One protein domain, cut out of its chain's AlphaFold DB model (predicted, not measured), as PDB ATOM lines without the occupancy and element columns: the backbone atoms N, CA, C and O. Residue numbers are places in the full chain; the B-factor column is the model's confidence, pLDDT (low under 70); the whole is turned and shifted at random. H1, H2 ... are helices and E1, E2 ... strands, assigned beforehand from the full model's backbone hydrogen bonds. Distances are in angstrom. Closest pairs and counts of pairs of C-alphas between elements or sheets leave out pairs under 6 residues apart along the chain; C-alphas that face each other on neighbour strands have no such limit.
ATOM      1  N   ASN A  44     145.357 127.043 117.866       80.75
ATOM      2  CA  ASN A  44     144.370 127.089 116.786       80.75
ATOM      3  C   ASN A  44     143.185 126.159 117.074       80.75
ATOM      4  O   ASN A  44     142.040 126.569 116.919       80.75
ATOM      5  N   ALA A  45     143.435 124.944 117.573       86.44
ATOM      6  CA  ALA A  45     142.370 124.020 117.959       86.44
ATOM      7  C   ALA A  45     141.534 124.538 119.142       86.44
ATOM      8  O   ALA A  45     140.335 124.274 119.215       86.44
ATOM      9  N   CYS A  46     142.142 125.270 120.079       88.75
ATOM     10  CA  CYS A  46     141.411 125.916 121.166       88.75
ATOM     11  C   CYS A  46     140.532 127.063 120.649       88.75
ATOM     12  O   CYS A  46     139.351 127.132 120.986       88.75
ATOM     13  N   MET A  47     141.081 127.915 119.779       90.62
ATOM     14  CA  MET A  47     140.342 129.014 119.156       90.62
ATOM     15  C   MET A  47     139.149 128.513 118.335       90.62
ATOM     16  O   MET A  47     138.048 129.032 118.508       90.62
ATOM     17  N   ASP A  48     139.330 127.452 117.546       92.62
ATOM     18  CA  ASP A  48     138.265 126.828 116.751       92.62
ATOM     19  C   ASP A  48     137.107 126.328 117.635       92.62
ATOM     20  O   ASP A  48     135.931 126.580 117.362       92.62
ATOM     21  N   ARG A  49     137.423 125.720 118.789       91.88
ATOM     22  CA  ARG A  49     136.409 125.336 119.788       91.88
ATOM     23  C   ARG A  49     135.658 126.546 120.338       91.88
ATOM     24  O   ARG A  49     134.440 126.466 120.505       91.88
ATOM     25  N   CYS A  50     136.356 127.648 120.618       93.75
ATOM     26  CA  CYS A  50     135.725 128.877 121.096       93.75
ATOM     27  C   CYS A  50     134.805 129.492 120.030       93.75
ATOM     28  O   CYS A  50     133.698 129.921 120.361       93.75
ATOM     29  N   GLU A  51     135.222 129.513 118.762       94.62
ATOM     30  CA  GLU A  51     134.391 129.997 117.652       94.62
ATOM     31  C   GLU A  51     133.152 129.127 117.460       94.62
ATOM     32  O   GLU A  51     132.036 129.649 117.438       94.62
ATOM     33  N   LYS A  52     133.317 127.802 117.462       95.88
ATOM     34  CA  LYS A  52     132.198 126.862 117.368       95.88
ATOM     35  C   LYS A  52     131.209 127.012 118.524       95.88
ATOM     36  O   LYS A  52     129.998 126.966 118.315       95.88
ATOM     37  N   ALA A  53     131.699 127.214 119.747       93.62
ATOM     38  CA  ALA A  53     130.847 127.473 120.904       93.62
ATOM     39  C   ALA A  53     130.072 128.795 120.762       93.62
ATOM     40  O   ALA A  53     128.882 128.844 121.075       93.62
ATOM     41  N   LYS A  54     130.721 129.844 120.245       96.00
ATOM     42  CA  LYS A  54     130.097 131.144 119.966       96.00
ATOM     43  C   LYS A  54     129.021 131.032 118.885       96.00
ATOM     44  O   LYS A  54     127.931 131.558 119.089       96.00
ATOM     45  N   ASP A  55     129.279 130.334 117.782       96.00
ATOM     46  CA  ASP A  55     128.288 130.161 116.709       96.00
ATOM     47  C   ASP A  55     127.081 129.340 117.181       96.00
ATOM     48  O   ASP A  55     125.938 129.734 116.948       96.00
ATOM     49  N   ASN A  56     127.319 128.262 117.937       96.06
ATOM     50  CA  ASN A  56     126.244 127.505 118.583       96.06
ATOM     51  C   ASN A  56     125.434 128.391 119.536       96.06
ATOM     52  O   ASN A  56     124.209 128.345 119.518       96.06
ATOM     53  N   CYS A  57     126.103 129.222 120.340       96.00
ATOM     54  CA  CYS A  57     125.444 130.185 121.215       96.00
ATOM     55  C   CYS A  57     124.566 131.154 120.408       96.00
ATOM     56  O   CYS A  57     123.381 131.299 120.703       96.00
ATOM     57  N   MET A  58     125.104 131.761 119.347       96.75
ATOM     58  CA  MET A  58     124.360 132.704 118.508       96.75
ATOM     59  C   MET A  58     123.143 132.057 117.849       96.75
ATOM     60  O   MET A  58     122.104 132.709 117.749       96.75
ATOM     61  N   ALA A  59     123.235 130.780 117.470       95.94
ATOM     62  CA  ALA A  59     122.126 130.025 116.897       95.94
ATOM     63  C   ALA A  59     120.907 129.945 117.836       95.94
ATOM     64  O   ALA A  59     119.776 130.044 117.358       95.94
ATOM     65  N   TYR A  60     121.113 129.845 119.158       95.06
ATOM     66  CA  TYR A  60     120.017 129.849 120.142       95.06
ATOM     67  C   TYR A  60     119.295 131.197 120.245       95.06
ATOM     68  O   TYR A  60     118.137 131.248 120.652       95.06
ATOM     69  N   TYR A  61     119.962 132.286 119.863       95.31
ATOM     70  CA  TYR A  61     119.421 133.643 119.935       95.31
ATOM     71  C   TYR A  61     118.958 134.186 118.582       95.31
ATOM     72  O   TYR A  61     118.640 135.377 118.479       95.31
ATOM     73  N   VAL A  62     118.900 133.338 117.551       95.69
ATOM     74  CA  VAL A  62     118.330 133.713 116.257       95.69
ATOM     75  C   VAL A  62     116.830 133.942 116.416       95.69
ATOM     76  O   VAL A  62     116.065 133.040 116.747       95.69
ATOM     77  N   LYS A  63     116.414 135.171 116.139       92.94
ATOM     78  CA  LYS A  63     115.031 135.599 115.984       92.94
ATOM     79  C   LYS A  63     114.717 135.782 114.504       92.94
ATOM     80  O   LYS A  63     115.614 135.864 113.665       92.94
ATOM     81  N   SER A  64     113.431 135.814 114.186       94.00
ATOM     82  CA  SER A  64     112.950 136.102 112.843       94.00
ATOM     83  C   SER A  64     111.781 137.067 112.930       94.00
ATOM     84  O   SER A  64     110.870 136.836 113.723       94.00
ATOM     85  N   ASP A  65     111.792 138.111 112.109       91.00
ATOM     86  CA  ASP A  65     110.665 139.032 111.955       91.00
ATOM     87  C   ASP A  65     110.439 139.372 110.470       91.00
ATOM     88  O   ASP A  65     111.316 139.153 109.632       91.00
ATOM     89  N   SER A  66     109.245 139.857 110.123       91.75
ATOM     90  CA  SER A  66     108.849 140.123 108.730       91.75
ATOM     91  C   SER A  66     109.569 141.310 108.082       91.75
ATOM     92  O   SER A  66     109.517 141.455 106.866       91.75
ATOM     93  N   THR A  67     110.214 142.162 108.876       92.31
ATOM     94  CA  THR A  67     110.931 143.364 108.433       92.31
ATOM     95  C   THR A  67     112.415 143.074 108.237       92.31
ATOM     96  O   THR A  67     112.983 143.451 107.215       92.31
ATOM     97  N   SER A  68     113.042 142.386 109.194       87.44
ATOM     98  CA  SER A  68     114.502 142.187 109.221       87.44
ATOM     99  C   SER A  68     114.944 140.795 108.761       87.44
ATOM    100  O   SER A  68     116.140 140.544 108.609       87.44
ATOM    101  N   GLY A  69     114.008 139.865 108.554       93.06
ATOM    102  CA  GLY A  69     114.335 138.465 108.294       93.06
ATOM    103  C   GLY A  69     114.890 137.781 109.544       93.06
ATOM    104  O   GLY A  69     114.416 138.027 110.651       93.06
ATOM    105  N   ARG A  70     115.879 136.892 109.379       93.81
ATOM    106  CA  ARG A  70     116.531 136.178 110.491       93.81
ATOM    107  C   ARG A  70     117.724 136.970 111.016       93.81
ATOM    108  O   ARG A  70     118.636 137.273 110.256       93.81
ATOM    109  N   TYR A  71     117.760 137.224 112.318       93.69
ATOM    110  CA  TYR A  71     118.821 137.991 112.971       93.69
ATOM    111  C   TYR A  71     119.101 137.454 114.375       93.69
ATOM    112  O   TYR A  71     118.236 136.856 115.003       93.69
ATOM    113  N   VAL A  72     120.308 137.663 114.896       94.75
ATOM    114  CA  VAL A  72     120.638 137.324 116.291       94.75
ATOM    115  C   VAL A  72     120.221 138.489 117.186       94.75
ATOM    116  O   VAL A  72     120.491 139.647 116.860       94.75
ATOM    117  N   SER A  73     119.559 138.214 118.311       95.06
ATOM    118  CA  SER A  73     119.188 139.268 119.263       95.06
ATOM    119  C   SER A  73     120.430 139.986 119.815       95.06
ATOM    120  O   SER A  73     121.463 139.359 120.035       95.06
ATOM    121  N   ALA A  74     120.342 141.298 120.061       94.50
ATOM    122  CA  ALA A  74     121.484 142.076 120.555       94.50
ATOM    123  C   ALA A  74     122.003 141.566 121.912       94.50
ATOM    124  O   ALA A  74     123.210 141.459 122.118       94.50
ATOM    125  N   ASP A  75     121.082 141.203 122.808       94.81
ATOM    126  CA  ASP A  75     121.400 140.625 124.114       94.81
ATOM    127  C   ASP A  75     122.111 139.271 123.965       94.81
ATOM    128  O   ASP A  75     123.200 139.071 124.499       94.81
ATOM    129  N   GLY A  76     121.577 138.397 123.104       94.44
ATOM    130  CA  GLY A  76     122.188 137.110 122.793       94.44
ATOM    131  C   GLY A  76     123.569 137.242 122.163       94.44
ATOM    132  O   GLY A  76     124.513 136.574 122.578       94.44
ATOM    133  N   ALA A  77     123.728 138.156 121.202       96.19
ATOM    134  CA  ALA A  77     125.019 138.438 120.589       96.19
ATOM    135  C   ALA A  77     126.044 138.886 121.643       96.19
ATOM    136  O   ALA A  77     127.162 138.366 121.650       96.19
ATOM    137  N   LYS A  78     125.665 139.787 122.560       97.56
ATOM    138  CA  LYS A  78     126.534 140.244 123.652       97.56
ATOM    139  C   LYS A  78     126.974 139.080 124.543       97.56
ATOM    140  O   LYS A  78     128.177 138.896 124.728       97.56
ATOM    141  N   THR A  79     126.038 138.263 125.027       96.44
ATOM    142  CA  THR A  79     126.347 137.102 125.876       96.44
ATOM    143  C   THR A  79     127.285 136.116 125.177       96.44
ATOM    144  O   THR A  79     128.279 135.677 125.761       96.44
ATOM    145  N   CYS A  80     127.029 135.799 123.905       96.94
ATOM    146  CA  CYS A  80     127.870 134.870 123.149       96.94
ATOM    147  C   CYS A  80     129.282 135.419 122.906       96.94
ATOM    148  O   CYS A  80     130.259 134.669 122.975       96.94
ATOM    149  N   TRP A  81     129.416 136.726 122.663       96.62
ATOM    150  CA  TRP A  81     130.718 137.381 122.529       96.62
ATOM    151  C   TRP A  81     131.496 137.430 123.848       96.62
ATOM    152  O   TRP A  81     132.707 137.202 123.853       96.62
ATOM    153  N   GLU A  82     130.827 137.686 124.971       97.00
ATOM    154  CA  GLU A  82     131.453 137.649 126.296       97.00
ATOM    155  C   GLU A  82     131.993 136.249 126.617       97.00
ATOM    156  O   GLU A  82     133.154 136.115 127.024       97.00
ATOM    157  N   ALA A  83     131.203 135.204 126.352       94.31
ATOM    158  CA  ALA A  83     131.622 133.812 126.511       94.31
ATOM    159  C   ALA A  83     132.807 133.456 125.593       94.31
ATOM    160  O   ALA A  83     133.784 132.852 126.043       94.31
ATOM    161  N   TYR A  84     132.777 133.894 124.330       95.62
ATOM    162  CA  TYR A  84     133.894 133.724 123.396       95.62
ATOM    163  C   TYR A  84     135.184 134.373 123.911       95.62
ATOM    164  O   TYR A  84     136.242 133.743 123.911       95.62
ATOM    165  N   HIS A  85     135.116 135.613 124.405       95.62
ATOM    166  CA  HIS A  85     136.284 136.308 124.950       95.62
ATOM    167  C   HIS A  85     136.809 135.679 126.244       95.62
ATOM    168  O   HIS A  85     138.011 135.741 126.513       95.62
ATOM    169  N   GLN A  86     135.940 135.079 127.060       94.62
ATOM    170  CA  GLN A  86     136.374 134.277 128.203       94.62
ATOM    171  C   GLN A  86     137.093 133.002 127.749       94.62
ATOM    172  O   GLN A  86     138.200 132.746 128.219       94.62
ATOM    173  N   CYS A  87     136.532 132.269 126.785       92.25
ATOM    174  CA  CYS A  87     137.144 131.070 126.207       92.25
ATOM    175  C   CYS A  87     138.519 131.377 125.590       92.25
ATOM    176  O   CYS A  87     139.521 130.749 125.927       92.25
ATOM    177  N   LYS A  88     138.611 132.443 124.787       92.00
ATOM    178  CA  LYS A  88     139.856 132.905 124.159       92.00
ATOM    179  C   LYS A  88     140.963 133.224 125.168       92.00
ATOM    180  O   LYS A  88     142.135 133.015 124.870       92.00
ATOM    181  N   ARG A  89     140.620 133.731 126.358       91.50
ATOM    182  CA  ARG A  89     141.601 134.013 127.425       91.50
ATOM    183  C   ARG A  89     142.216 132.749 128.027       91.50
ATOM    184  O   ARG A  89     143.296 132.843 128.598       91.50
ATOM    185  N   GLN A  90     141.544 131.607 127.906       87.19
ATOM    186  CA  GLN A  90     142.014 130.316 128.410       87.19
ATOM    187  C   GLN A  90     142.858 129.555 127.380       87.19
ATOM    188  O   GLN A  90     143.516 128.579 127.735       87.19
ATOM    189  N   CYS A  91     142.857 129.983 126.113       85.44
ATOM    190  CA  CYS A  91     143.643 129.331 125.076       85.44
ATOM    191  C   CYS A  91     145.145 129.631 125.219       85.44
ATOM    192  O   CYS A  91     145.516 130.778 125.493       85.44
TER     193      CYS A  91
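Overview. This is residues 44 to 91 of the 93 residues of an uncharacterized protein of Deltaproteobacteria bacterium (UniProt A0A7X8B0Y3). Two long helices, H1 and H2, lie side by side and run opposite ways, and a small two-stranded hairpin, E1 and E2, extends from one end of the pair and joins them. The whole is a rod, with the helix pair making most of its length and the hairpin making one tip. The printed part has 48 residues, with two named helices and two named strands in the order H1, E1, E2, H2; the sheet, E1 - E2, is antiparallel, and the class is mostly helix. The shape is loose, with a radius of gyration of the C-alphas of 12.2 A and spans of 40 by 17 by 12 A.

Arrangement. Begin at the sheet, where E1, residues 62 to 65, and E2, residues 69 to 72, form a hairpin of antiparallel strands at 148 degrees between their directions. Look at C-alphas 62 and 72, which face each other at 4.3 A. N 63 and O 71 are within hydrogen-bond range at 2.7 A, as are N 71 and O 63 at 2.9 A. From the sheet turn to H1, residues 44 to 60, and H2, residues 74 to 90, which touch; their closest C-alphas are those of Lys 54 and Cys 80, 5.4 A apart. Their lines stand at a shallow tilt of 18 degrees, opposite ways. The closest C-alphas of H1 and E2 are those of Met 58 and Val 72, 6.3 A apart. E1 and H2 are only just apart, with 8.3 A between their closest C-alphas. Every O i to N i+4 pair is within hydrogen-bond range in H1, and 12 of 13 are in H2.

Along the chain. Find C-alpha 62 at (118.330, 133.713, 116.257), where E1 begins; it ends at residue 65, and E2 runs back from residue 69 to 72. Find C-alpha 44 at (144.370, 127.089, 116.786); from there H1 runs 24.7 A to C-alpha 60. H2 runs 24.9 A from C-alpha 74 to C-alpha 90 at (142.014, 130.316, 128.410).

Size, cuts and confidence. The two C-alphas farthest apart are those of Ser 66 and Cys 91, 39.9 A, while those of Asn 44 and Cys 91, the first and last printed, are 8.6 A apart. The printed part has no cut, and the links H1 to E1, E1 to E2 and E2 to H2 are tight. The mean pLDDT of the printed part is 93.4, and no printed residue of this model is under 70.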